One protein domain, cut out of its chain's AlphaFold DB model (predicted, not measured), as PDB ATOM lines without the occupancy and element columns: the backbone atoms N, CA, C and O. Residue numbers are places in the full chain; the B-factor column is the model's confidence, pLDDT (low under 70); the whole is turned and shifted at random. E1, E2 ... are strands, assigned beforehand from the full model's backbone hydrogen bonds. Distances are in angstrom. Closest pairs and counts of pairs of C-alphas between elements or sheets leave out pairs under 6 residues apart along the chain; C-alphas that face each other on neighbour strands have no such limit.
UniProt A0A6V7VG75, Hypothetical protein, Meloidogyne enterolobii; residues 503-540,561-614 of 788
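This is residues 503 to 540 and 561 to 614 of the 788 residues of the protein "Hypothetical protein" of Meloidogyne enterolobii (UniProt A0A6V7VG75). This is a sandwich of two strongly twisted four-stranded sheets, E1 to E4 and E5 to E8, partly face to face with their strands nearly in line; E5 comes closest to the first sheet, while E8 is at the far edge of the second. The long axis runs from the cut end at Lys 540 to the loop at Asp 589. The printed part has 92 residues with no named helix and eight strands, E1 to E8 along the chain, so numbered across each antiparallel sheet too; the class is all strand. It is compact, with a radius of gyration of the C-alphas of 14.1 A, and only just elongated, spanning 51 by 26 by 20 A.

Find C-alpha 506 at (207.088, 254.719, 181.438), where E1 begins; it covers residues 506 to 511, 16.9 A long. E2 is residues 518 to 525, 22.5 A, and E3 is residues 530 to 537, 22.4 A. E4, residues 563 to 566, runs 9.9 A. For the second sheet, look at C-alpha 569 at (208.828, 261.384, 176.186), where E5 begins; E5 is residues 569 to 572, 10.6 A. E6 is residues 579 to 584, 16.1 A, and E7 is residues 594 to 600, 20.0 A. E8, residues 603 to 609, runs 18.1 A and ends at C-alpha 609, (216.675, 268.393, 164.610).

Start with E2 and E3, inner strands and a hairpin: N 521 and O 534 are 2.9 A apart, within hydrogen-bond range. E1 and E2 form a hairpin at 161 degrees, with N 508 and O 522 at 2.9 A. E1, E2 and E3 are a meander, each strand the antiparallel neighbour of the one before. E4 is an edge strand beside E3, with N 531 and O 565 at 2.7 A. Now cross to the other sheet, where E5, E6, E7 and E8 form a second meander. Look for N 571 and O 580 at 2.9 A between E5 and E6, N 581 and O 597 at 2.8 A between E6 and E7, and N 596 and O 608 at 2.9 A between E7 and E8. Between the sheets, the closest C-alphas of E2 and E5 are those of His 524 and Ala 570, 6.3 A apart. Those of E1 and E5 are Ser 510 and Pro 572, 6.7 A apart. E8 is apart from E1, E2, E3 and E4.

The C-alphas of Lys 540 and Asp 589, the two farthest apart, are 52.0 A from each other. Residues 541 to 560 are not printed, and C-alphas 540 and 561 are 20.6 A apart across this cut. Of the links that are printed whole, none is long. Mean pLDDT of the printed part is 77.7; it is under 70 at residues 540, 561 to 562, 574, 584 to 594 and 610 to 614.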
ATOM      1  N   MET A 503     203.240 259.742 189.396       79.06
ATOM      2  CA  MET A 503     203.692 258.420 188.938       79.06
ATOM      3  C   MET A 503     204.427 258.495 187.588       79.06
ATOM      4  O   MET A 503     204.078 259.290 186.710       79.06
ATOM      5  N   ALA A 504     205.431 257.633 187.411       83.81
ATOM      6  CA  ALA A 504     206.106 257.470 186.130       83.81
ATOM      7  C   ALA A 504     205.157 256.838 185.096       83.81
ATOM      8  O   ALA A 504     204.507 255.829 185.367       83.81
ATOM      9  N   SER A 505     205.085 257.428 183.904       86.00
ATOM     10  CA  SER A 505     204.269 256.970 182.776       86.00
ATOM     11  C   SER A 505     204.944 255.853 181.978       86.00
ATOM     12  O   SER A 505     204.260 254.990 181.433       86.00
ATOM     13  N   THR A 506     206.279 255.844 181.925       87.25
ATOM     14  CA  THR A 506     207.088 254.719 181.438       87.25
ATOM     15  C   THR A 506     208.365 254.591 182.265       87.25
ATOM     16  O   THR A 506     208.837 255.561 182.862       87.25
ATOM     17  N   PHE A 507     208.960 253.398 182.282       93.62
ATOM     18  CA  PHE A 507     210.326 253.206 182.763       93.62
ATOM     19  C   PHE A 507     211.050 252.131 181.942       93.62
ATOM     20  O   PHE A 507     210.413 251.269 181.333       93.62
ATOM     21  N   PHE A 508     212.380 252.184 181.904       91.38
ATOM     22  CA  PHE A 508     213.221 251.183 181.245       91.38
ATOM     23  C   PHE A 508     214.647 251.177 181.807       91.38
ATOM     24  O   PHE A 508     215.097 252.155 182.397       91.38
ATOM     25  N   ILE A 509     215.384 250.087 181.578       90.38
ATOM     26  CA  ILE A 509     216.812 249.995 181.908       90.38
ATOM     27  C   ILE A 509     217.634 250.264 180.642       90.38
ATOM     28  O   ILE A 509     217.390 249.651 179.602       90.38
ATOM     29  N   SER A 510     218.624 251.152 180.723       87.69
ATOM     30  CA  SER A 510     219.610 251.401 179.662       87.69
ATOM     31  C   SER A 510     221.035 251.123 180.160       87.69
ATOM     32  O   SER A 510     221.291 251.079 181.364       87.69
ATOM     33  N   ARG A 511     221.978 250.898 179.239       83.31
ATOM     34  CA  ARG A 511     223.403 250.669 179.552       83.31
ATOM     35  C   ARG A 511     224.190 251.963 179.347       83.31
ATOM     36  O   ARG A 511     223.897 252.691 178.405       83.31
ATOM     37  N   GLN A 512     225.203 252.227 180.168       81.06
ATOM     38  CA  GLN A 512     226.077 253.390 179.999       81.06
ATOM     39  C   GLN A 512     227.100 253.131 178.875       81.06
ATOM     40  O   GLN A 512     227.858 252.166 178.911       81.06
ATOM     41  N   ALA A 513     227.165 253.995 177.859       74.62
ATOM     42  CA  ALA A 513     228.056 253.812 176.705       74.62
ATOM     43  C   ALA A 513     229.551 253.905 177.057       74.62
ATOM     44  O   ALA A 513     230.391 253.378 176.327       74.62
ATOM     45  N   LEU A 514     229.871 254.576 178.166       74.75
ATOM     46  CA  LEU A 514     231.233 254.808 178.651       74.75
ATOM     47  C   LEU A 514     231.684 253.796 179.720       74.75
ATOM     48  O   LEU A 514     232.862 253.780 180.064       74.75
ATOM     49  N   SER A 515     230.788 252.942 180.233       77.19
ATOM     50  CA  SER A 515     231.103 251.993 181.309       77.19
ATOM     51  C   SER A 515     230.261 250.722 181.203       77.19
ATOM     52  O   SER A 515     229.035 250.764 181.231       77.19
ATOM     53  N   ARG A 516     230.922 249.560 181.090       71.31
ATOM     54  CA  ARG A 516     230.240 248.258 180.946       71.31
ATOM     55  C   ARG A 516     229.508 247.809 182.215       71.31
ATOM     56  O   ARG A 516     228.528 247.078 182.099       71.31
ATOM     57  N   SER A 517     229.983 248.230 183.389       76.25
ATOM     58  CA  SER A 517     229.437 247.867 184.703       76.25
ATOM     59  C   SER A 517     228.361 248.835 185.207       76.25
ATOM     60  O   SER A 517     227.780 248.610 186.266       76.25
ATOM     61  N   GLU A 518     228.060 249.898 184.456       80.44
ATOM     62  CA  GLU A 518     227.030 250.871 184.813       80.44
ATOM     63  C   GLU A 518     225.790 250.697 183.938       80.44
ATOM     64  O   GLU A 518     225.819 250.757 182.702       80.44
ATOM     65  N   ARG A 519     224.662 250.495 184.613       85.69
ATOM     66  CA  ARG A 519     223.327 250.565 184.019       85.69
ATOM     67  C   ARG A 519     222.619 251.775 184.607       85.69
ATOM     68  O   ARG A 519     223.033 252.316 185.626       85.69
ATOM     69  N   CYS A 520     221.532 252.196 183.988       89.44
ATOM     70  CA  CYS A 520     220.653 253.189 184.579       89.44
ATOM     71  C   CYS A 520     219.196 252.775 184.419       89.44
ATOM     72  O   CYS A 520     218.820 252.224 183.381       89.44
ATOM     73  N   ILE A 521     218.384 253.036 185.442       91.69
ATOM     74  CA  ILE A 521     216.928 252.980 185.325       91.69
ATOM     75  C   ILE A 521     216.458 254.386 184.972       91.69
ATOM     76  O   ILE A 521     216.780 255.358 185.656       91.69
ATOM     77  N   VAL A 522     215.730 254.484 183.869       92.25
ATOM     78  CA  VAL A 522     215.187 255.723 183.326       92.25
ATOM     79  C   VAL A 522     213.681 255.703 183.546       92.25
ATOM     80  O   VAL A 522     213.011 254.805 183.044       92.25
ATOM     81  N   PHE A 523     213.152 256.686 184.270       93.94
ATOM     82  CA  PHE A 523     211.721 256.874 184.521       93.94
ATOM     83  C   PHE A 523     211.244 258.139 183.806       93.94
ATOM     84  O   PHE A 523     211.795 259.216 184.035       93.94
ATOM     85  N   HIS A 524     210.212 258.053 182.970       93.00
ATOM     86  CA  HIS A 524     209.535 259.227 182.413       93.00
ATOM     87  C   HIS A 524     208.339 259.596 183.291       93.00
ATOM     88  O   HIS A 524     207.513 258.747 183.600       93.00
ATOM     89  N   ILE A 525     208.240 260.862 183.690       91.62
ATOM     90  CA  ILE A 525     207.133 261.429 184.464       91.62
ATOM     91  C   ILE A 525     206.453 262.465 183.563       91.62
ATOM     92  O   ILE A 525     206.891 263.618 183.473       91.62
ATOM     93  N   SER A 526     205.402 262.040 182.850       85.56
ATOM     94  CA  SER A 526     204.711 262.873 181.850       85.56
ATOM     95  C   SER A 526     204.138 264.174 182.420       85.56
ATOM     96  O   SER A 526     204.162 265.191 181.731       85.56
ATOM     97  N   SER A 527     203.640 264.158 183.659       86.38
ATOM     98  CA  SER A 527     203.041 265.319 184.335       86.38
ATOM     99  C   SER A 527     204.053 266.445 184.574       86.38
ATOM    100  O   SER A 527     203.788 267.597 184.238       86.38
ATOM    101  N   ASP A 528     205.247 266.102 185.058       86.88
ATOM    102  CA  ASP A 528     206.350 267.045 185.285       86.88
ATOM    103  C   ASP A 528     207.157 267.363 183.999       86.88
ATOM    104  O   ASP A 528     208.008 268.258 184.014       86.88
ATOM    105  N   ARG A 529     206.933 266.629 182.891       89.44
ATOM    106  CA  ARG A 529     207.785 266.600 181.674       89.44
ATOM    107  C   ARG A 529     209.262 266.341 182.003       89.44
ATOM    108  O   ARG A 529     210.172 267.020 181.506       89.44
ATOM    109  N   ARG A 530     209.502 265.374 182.892       90.25
ATOM    110  CA  ARG A 530     210.833 264.995 183.390       90.25
ATOM    111  C   ARG A 530     211.144 263.543 183.082       90.25
ATOM    112  O   ARG A 530     210.271 262.685 183.093       90.25
ATOM    113  N   VAL A 531     212.418 263.280 182.857       90.06
ATOM    114  CA  VAL A 531     213.017 261.961 182.708       90.06
ATOM    115  C   VAL A 531     214.067 261.851 183.811       90.06
ATOM    116  O   VAL A 531     215.073 262.560 183.782       90.06
ATOM    117  N   VAL A 532     213.794 261.031 184.821       92.31
ATOM    118  CA  VAL A 532     214.695 260.778 185.952       92.31
ATOM    119  C   VAL A 532     215.600 259.614 185.581       92.31
ATOM    120  O   VAL A 532     215.107 258.562 185.177       92.31
ATOM    121  N   VAL A 533     216.912 259.788 185.717       90.69
ATOM    122  CA  VAL A 533     217.892 258.719 185.488       90.69
ATOM    123  C   VAL A 533     218.567 258.376 186.810       90.69
ATOM    124  O   VAL A 533     219.233 259.225 187.402       90.69
ATOM    125  N   LEU A 534     218.394 257.133 187.261       89.81
ATOM    126  CA  LEU A 534     219.091 256.565 188.412       89.81
ATOM    127  C   LEU A 534     220.217 255.664 187.911       89.81
ATOM    128  O   LEU A 534     219.954 254.666 187.240       89.81
ATOM    129  N   ASN A 535     221.463 256.007 188.225       84.31
ATOM    130  CA  ASN A 535     222.622 255.195 187.861       84.31
ATOM    131  C   ASN A 535     222.808 254.057 188.876       84.31
ATOM    132  O   ASN A 535     222.855 254.300 190.079       84.31
ATOM    133  N   ILE A 536     222.945 252.827 188.378       84.50
ATOM    134  CA  ILE A 536     223.242 251.621 189.156       84.50
ATOM    135  C   ILE A 536     224.628 251.130 188.744       84.50
ATOM    136  O   ILE A 536     224.850 250.731 187.595       84.50
ATOM    137  N   HIS A 537     225.558 251.164 189.695       80.00
ATOM    138  CA  HIS A 537     226.913 250.659 189.531       80.00
ATOM    139  C   HIS A 537     226.988 249.224 190.060       80.00
ATOM    140  O   HIS A 537     226.749 248.990 191.243       80.00
ATOM    141  N   PHE A 538     227.334 248.267 189.200       75.00
ATOM    142  CA  PHE A 538     227.585 246.885 189.607       75.00
ATOM    143  C   PHE A 538     229.083 246.730 189.926       75.00
ATOM    144  O   PHE A 538     229.904 246.870 189.015       75.00
ATOM    145  N   PRO A 539     229.481 246.493 191.192       70.94
ATOM    146  CA  PRO A 539     230.889 246.377 191.549       70.94
ATOM    147  C   PRO A 539     231.487 245.092 190.961       70.94
ATOM    148  O   PRO A 539     230.948 244.003 191.147       70.94
ATOM    149  N   LYS A 540     232.641 245.213 190.292       57.09
ATOM    150  CA  LYS A 540     233.314 244.096 189.594       57.09
ATOM    151  C   LYS A 540     233.618 242.871 190.466       57.09
ATOM    152  O   LYS A 540     233.749 241.778 189.939       57.09
ATOM    153  N   PRO A 561     223.423 260.423 192.380       51.00
ATOM    154  CA  PRO A 561     222.821 261.646 191.855       51.00
ATOM    155  C   PRO A 561     221.795 261.359 190.756       51.00
ATOM    156  O   PRO A 561     222.141 261.066 189.608       51.00
ATOM    157  N   SER A 562     220.518 261.484 191.116       59.34
ATOM    158  CA  SER A 562     219.378 261.331 190.221       59.34
ATOM    159  C   SER A 562     219.337 262.497 189.234       59.34
ATOM    160  O   SER A 562     218.932 263.616 189.551       59.34
ATOM    161  N   SER A 563     219.806 262.268 188.005       79.56
ATOM    162  CA  SER A 563     219.865 263.344 187.016       79.56
ATOM    163  C   SER A 563     218.494 263.559 186.380       79.56
ATOM    164  O   SER A 563     217.924 262.627 185.804       79.56
ATOM    165  N   PHE A 564     217.994 264.791 186.436       87.62
ATOM    166  CA  PHE A 564     216.733 265.183 185.811       87.62
ATOM    167  C   PHE A 564     216.975 265.726 184.400       87.62
ATOM    168  O   PHE A 564     217.528 266.810 184.216       87.62
ATOM    169  N   ILE A 565     216.510 264.994 183.392       90.25
ATOM    170  CA  ILE A 565     216.463 265.444 182.000       90.25
ATOM    171  C   ILE A 565     215.048 265.976 181.721       90.25
ATOM    172  O   ILE A 565     214.060 265.324 182.045       90.25
ATOM    173  N   ARG A 566     214.909 267.157 181.110       89.31
ATOM    174  CA  ARG A 566     213.595 267.682 180.693       89.31
ATOM    175  C   ARG A 566     213.174 267.046 179.364       89.31
ATOM    176  O   ARG A 566     213.954 267.081 178.415       89.31
ATOM    177  N   GLY A 567     211.957 266.508 179.279       89.19
ATOM    178  CA  GLY A 567     211.470 265.828 178.078       89.19
ATOM    179  C   GLY A 567     209.997 265.419 178.123       89.19
ATOM    180  O   GLY A 567     209.473 265.007 179.158       89.19
ATOM    181  N   ASP A 568     209.347 265.488 176.962       86.44
ATOM    182  CA  ASP A 568     207.935 265.133 176.774       86.44
ATOM    183  C   ASP A 568     207.736 263.610 176.584       86.44
ATOM    184  O   ASP A 568     206.620 263.118 176.718       86.44
ATOM    185  N   SER A 569     208.804 262.855 176.290       88.25
ATOM    186  CA  SER A 569     208.828 261.384 176.186       88.25
ATOM    187  C   SER A 569     210.271 260.855 176.222       88.25
ATOM    188  O   SER A 569     211.187 261.580 175.823       88.25
ATOM    189  N   ALA A 570     210.483 259.602 176.647       90.56
ATOM    190  CA  ALA A 570     211.765 258.894 176.561       90.56
ATOM    191  C   ALA A 570     211.602 257.469 176.002       90.56
ATOM    192  O   ALA A 570     210.647 256.775 176.349       90.56
ATOM    193  N   VAL A 571     212.539 257.026 175.151       88.38
ATOM    194  CA  VAL A 571     212.484 255.731 174.441       88.38
ATOM    195  C   VAL A 571     213.877 255.075 174.372       88.38
ATOM    196  O   VAL A 571     214.814 255.718 173.886       88.38
ATOM    197  N   PRO A 572     214.053 253.809 174.801       89.31
ATOM    198  CA  PRO A 572     215.335 253.102 174.732       89.31
ATOM    199  C   PRO A 572     215.655 252.575 173.328       89.31
ATOM    200  O   PRO A 572     214.766 252.155 172.589       89.31
ATOM    201  N   PHE A 573     216.946 252.467 173.000       82.19
ATOM    202  CA  PHE A 573     217.401 251.597 171.914       82.19
ATOM    203  C   PHE A 573     217.718 250.201 172.466       82.19
ATOM    204  O   PHE A 573     218.739 250.010 173.117       82.19
ATOM    205  N   LEU A 574     216.886 249.199 172.158       68.00
ATOM    206  CA  LEU A 574     217.009 247.827 172.694       68.00
ATOM    207  C   LEU A 574     218.365 247.135 172.425       68.00
ATOM    208  O   LEU A 574     218.709 246.172 173.109       68.00
ATOM    209  N   HIS A 575     219.140 247.619 171.450       71.19
ATOM    210  CA  HIS A 575     220.435 247.057 171.048       71.19
ATOM    211  C   HIS A 575     221.611 248.042 171.172       71.19
ATOM    212  O   HIS A 575     222.686 247.777 170.637       71.19
ATOM    213  N   ALA A 576     221.440 249.182 171.855       74.62
ATOM    214  CA  ALA A 576     222.498 250.183 172.014       74.62
ATOM    215  C   ALA A 576     222.514 250.788 173.433       74.62
ATOM    216  O   ALA A 576     221.478 250.829 174.093       74.62
ATOM    217  N   PRO A 577     223.661 251.296 173.921       77.00
ATOM    218  CA  PRO A 577     223.780 251.921 175.243       77.00
ATOM    219  C   PRO A 577     223.258 253.373 175.240       77.00
ATOM    220  O   PRO A 577     223.917 254.296 175.717       77.00
ATOM    221  N   PHE A 578     222.102 253.585 174.608       85.94
ATOM    222  CA  PHE A 578     221.534 254.896 174.327       85.94
ATOM    223  C   PHE A 578     220.016 254.900 174.528       85.94
ATOM    224  O   PHE A 578     219.335 253.887 174.342       85.94
ATOM    225  N   PHE A 579     219.465 256.077 174.807       86.31
ATOM    226  CA  PHE A 579     218.033 256.346 174.710       86.31
ATOM    227  C   PHE A 579     217.783 257.724 174.092       86.31
ATOM    228  O   PHE A 579     218.633 258.615 174.141       86.31
ATOM    229  N   MET A 580     216.619 257.888 173.471       87.12
ATOM    230  CA  MET A 580     216.145 259.177 172.977       87.12
ATOM    231  C   MET A 580     215.245 259.831 174.017       87.12
ATOM    232  O   MET A 580     214.442 259.155 174.658       87.12
ATOM    233  N   VAL A 581     215.330 261.154 174.123       83.31
ATOM    234  CA  VAL A 581     214.364 261.994 174.830       83.31
ATOM    235  C   VAL A 581     213.807 263.014 173.845       83.31
ATOM    236  O   VAL A 581     214.564 263.714 173.170       83.31
ATOM    237  N   LEU A 582     212.482 263.107 173.752       83.69
ATOM    238  CA  LEU A 582     211.809 264.129 172.956       83.69
ATOM    239  C   LEU A 582     211.834 265.453 173.729       83.69
ATOM    240  O   LEU A 582     211.196 265.578 174.774       83.69
ATOM    241  N   VAL A 583     212.574 266.440 173.222       78.69
ATOM    242  CA  VAL A 583     212.745 267.752 173.855       78.69
ATOM    243  C   VAL A 583     212.084 268.813 172.983       78.69
ATOM    244  O   VAL A 583     212.606 269.237 171.948       78.69
ATOM    245  N   ASN A 584     210.904 269.234 173.416       69.62
ATOM    246  CA  ASN A 584     210.110 270.266 172.773       69.62
ATOM    247  C   ASN A 584     210.703 271.652 173.075       69.62
ATOM    248  O   ASN A 584     210.738 272.078 174.232       69.62
ATOM    249  N   PHE A 585     211.198 272.342 172.044       52.81
ATOM    250  CA  PHE A 585     211.693 273.712 172.159       52.81
ATOM    251  C   PHE A 585     210.580 274.697 171.806       52.81
ATOM    252  O   PHE A 585     210.332 274.982 170.635       52.81
ATOM    253  N   SER A 586     209.973 275.293 172.832       42.19
ATOM    254  CA  SER A 586     209.178 276.509 172.681       42.19
ATOM    255  C   SER A 586     210.098 277.721 172.477       42.19
ATOM    256  O   SER A 586     210.282 278.530 173.387       42.19
ATOM    257  N   PHE A 587     210.690 277.847 171.287       40.44
ATOM    258  CA  PHE A 587     211.005 279.181 170.778       40.44
ATOM    259  C   PHE A 587     209.677 279.862 170.452       40.44
ATOM    260  O   PHE A 587     208.836 279.273 169.770       40.44
ATOM    261  N   THR A 588     209.469 281.065 170.979       41.94
ATOM    262  CA  THR A 588     208.270 281.843 170.673       41.94
ATOM    263  C   THR A 588     208.212 282.148 169.173       41.94
ATOM    264  O   THR A 588     209.237 282.246 168.496       41.94
ATOM    265  N   ASP A 589     206.989 282.262 168.656       39.16
ATOM    266  CA  ASP A 589     206.687 282.843 167.340       39.16
ATOM    267  C   ASP A 589     207.120 282.035 166.094       39.16
ATOM    268  O   ASP A 589     207.190 282.571 164.988       39.16
ATOM    269  N   SER A 590     207.320 280.713 166.215       42.12
ATOM    270  CA  SER A 590     207.423 279.801 165.057       42.12
ATOM    271  C   SER A 590     206.775 278.423 165.322       42.12
ATOM    272  O   SER A 590     206.644 278.032 166.485       42.12
ATOM    273  N   PRO A 591     206.317 277.677 164.291       46.78
ATOM    274  CA  PRO A 591     205.670 276.373 164.482       46.78
ATOM    275  C   PRO A 591     206.616 275.336 165.114       46.78
ATOM    276  O   PRO A 591     207.806 275.306 164.811       46.78
ATOM    277  N   THR A 592     206.075 274.472 165.983       49.75
ATOM    278  CA  THR A 592     206.837 273.667 166.960       49.75
ATOM    279  C   THR A 592     207.947 272.807 166.350       49.75
ATOM    280  O   THR A 592     207.707 271.710 165.842       49.75
ATOM    281  N   ALA A 593     209.188 273.279 166.482       54.88
ATOM    282  CA  ALA A 593     210.391 272.542 166.121       54.88
ATOM    283  C   ALA A 593     210.705 271.463 167.173       54.88
ATOM    284  O   ALA A 593     211.380 271.706 168.176       54.88
ATOM    285  N   PHE A 594     210.220 270.244 166.939       62.66
ATOM    286  CA  PHE A 594     210.551 269.090 167.774       62.66
ATOM    287  C   PHE A 594     212.034 268.722 167.625       62.66
ATOM    288  O   PHE A 594     212.491 268.344 166.543       62.66
ATOM    289  N   SER A 595     212.784 268.791 168.728       77.94
ATOM    290  CA  SER A 595     214.136 268.238 168.798       77.94
ATOM    291  C   SER A 595     214.108 266.887 169.508       77.94
ATOM    292  O   SER A 595     213.409 266.710 170.506       77.94
ATOM    293  N   ILE A 596     214.882 265.930 169.011       85.81
ATOM    294  CA  ILE A 596     215.141 264.678 169.719       85.81
ATOM    295  C   ILE A 596     216.568 264.744 170.247       85.81
ATOM    296  O   ILE A 596     217.506 264.978 169.491       85.81
ATOM    297  N   ALA A 597     216.748 264.552 171.545       88.94
ATOM    298  CA  ALA A 597     218.057 264.521 172.174       88.94
ATOM    299  C   ALA A 597     218.466 263.071 172.462       88.94
ATOM    300  O   ALA A 597     217.682 262.291 172.999       88.94
ATOM    301  N   LEU A 598     219.696 262.710 172.096       90.56
ATOM    302  CA  LEU A 598     220.266 261.383 172.333       90.56
ATOM    303  C   LEU A 598     221.073 261.392 173.637       90.56
ATOM    304  O   LEU A 598     221.899 262.288 173.822       90.56
ATOM    305  N   TYR A 599     220.871 260.397 174.501       91.56
ATOM    306  CA  TYR A 599     221.507 260.287 175.820       91.56
ATOM    307  C   TYR A 599     222.165 258.918 176.053       91.56
ATOM    308  O   TYR A 599     221.721 257.905 175.516       91.56
ATOM    309  N   THR A 600     223.200 258.902 176.899       90.38
ATOM    310  CA  THR A 600     223.789 257.721 177.558       90.38
ATOM    311  C   THR A 600     223.828 257.985 179.061       90.38
ATOM    312  O   THR A 600     224.594 258.840 179.512       90.38
ATOM    313  N   GLY A 601     223.018 257.270 179.844       90.19
ATOM    314  CA  GLY A 601     222.797 257.633 181.248       90.19
ATOM    315  C   GLY A 601     222.345 259.093 181.365       90.19
ATOM    316  O   GLY A 601     221.491 259.550 180.607       90.19
ATOM    317  N   CYS A 602     222.972 259.851 182.260       87.44
ATOM    318  CA  CYS A 602     222.748 261.293 182.403       87.44
ATOM    319  C   CYS A 602     223.328 262.149 181.250       87.44
ATOM    320  O   CYS A 602     222.948 263.310 181.084       87.44
ATOM    321  N   THR A 603     224.250 261.608 180.445       86.62
ATOM    322  CA  THR A 603     225.062 262.391 179.498       86.62
ATOM    323  C   THR A 603     224.366 262.569 178.151       86.62
ATOM    324  O   THR A 603     224.068 261.597 177.454       86.62
ATOM    325  N   LYS A 604     224.162 263.825 177.737       89.62
ATOM    326  CA  LYS A 604     223.646 264.182 176.408       89.62
ATOM    327  C   LYS A 604     224.734 264.038 175.340       89.62
ATOM    328  O   LYS A 604     225.778 264.672 175.437       89.62
ATOM    329  N   ILE A 605     224.460 263.252 174.302       87.69
ATOM    330  CA  ILE A 605     225.374 262.981 173.182       87.69
ATOM    331  C   ILE A 605     225.131 263.949 172.020       87.69
ATOM    332  O   ILE A 605     226.075 264.492 171.454       87.69
ATOM    333  N   ALA A 606     223.867 264.146 171.629       86.19
ATOM    334  CA  ALA A 606     223.520 264.889 170.417       86.19
ATOM    335  C   ALA A 606     222.129 265.537 170.486       86.19
ATOM    336  O   ALA A 606     221.248 265.081 171.218       86.19
ATOM    337  N   ASN A 607     221.927 266.568 169.659       82.62
ATOM    338  CA  ASN A 607     220.610 267.035 169.221       82.62
ATOM    339  C   ASN A 607     220.359 266.538 167.791       82.62
ATOM    340  O   ASN A 607     221.184 266.753 166.904       82.62
ATOM    341  N   ILE A 608     219.195 265.945 167.558       80.12
ATOM    342  CA  ILE A 608     218.663 265.564 166.252       80.12
ATOM    343  C   ILE A 608     217.500 266.520 165.966       80.12
ATOM    344  O   ILE A 608     216.436 266.427 166.578       80.12
ATOM    345  N   ALA A 609     217.717 267.475 165.062       71.19
ATOM    346  CA  ALA A 609     216.675 268.393 164.610       71.19
ATOM    347  C   ALA A 609     215.889 267.752 163.456       71.19
ATOM    348  O   ALA A 609     216.461 267.474 162.399       71.19
ATOM    349  N   LEU A 610     214.586 267.519 163.644       63.03
ATOM    350  CA  LEU A 610     213.718 266.964 162.605       63.03
ATOM    351  C   LEU A 610     212.961 268.090 161.892       63.03
ATOM    352  O   LEU A 610     211.981 268.629 162.404       63.03
ATOM    353  N   ASN A 611     213.427 268.452 160.696       51.59
ATOM    354  CA  ASN A 611     212.835 269.526 159.898       51.59
ATOM    355  C   ASN A 611     211.589 269.034 159.127       51.59
ATOM    356  O   ASN A 611     211.653 268.746 157.930       51.59
ATOM    357  N   PHE A 612     210.458 268.905 159.828       50.06
ATOM    358  CA  PHE A 612     209.157 268.530 159.255       50.06
ATOM    359  C   PHE A 612     208.491 269.705 158.513       50.06
ATOM    360  O   PHE A 612     207.466 270.239 158.936       50.06
ATOM    361  N   GLY A 613     209.072 270.114 157.384       41.41
ATOM    362  CA  GLY A 613     208.476 271.129 156.516       41.41
ATOM    363  C   GLY A 613     207.191 270.632 155.848       41.41
ATOM    364  O   GLY A 613     207.251 269.798 154.945       41.41
ATOM    365  N   ILE A 614     206.034 271.171 156.248       40.12
ATOM    366  CA  ILE A 614     204.767 271.003 155.519       40.12
ATOM    367  C   ILE A 614     204.792 271.940 154.299       40.12
ATOM    368  O   ILE A 614     204.813 273.160 154.488       40.12
TER     369      ILE A 614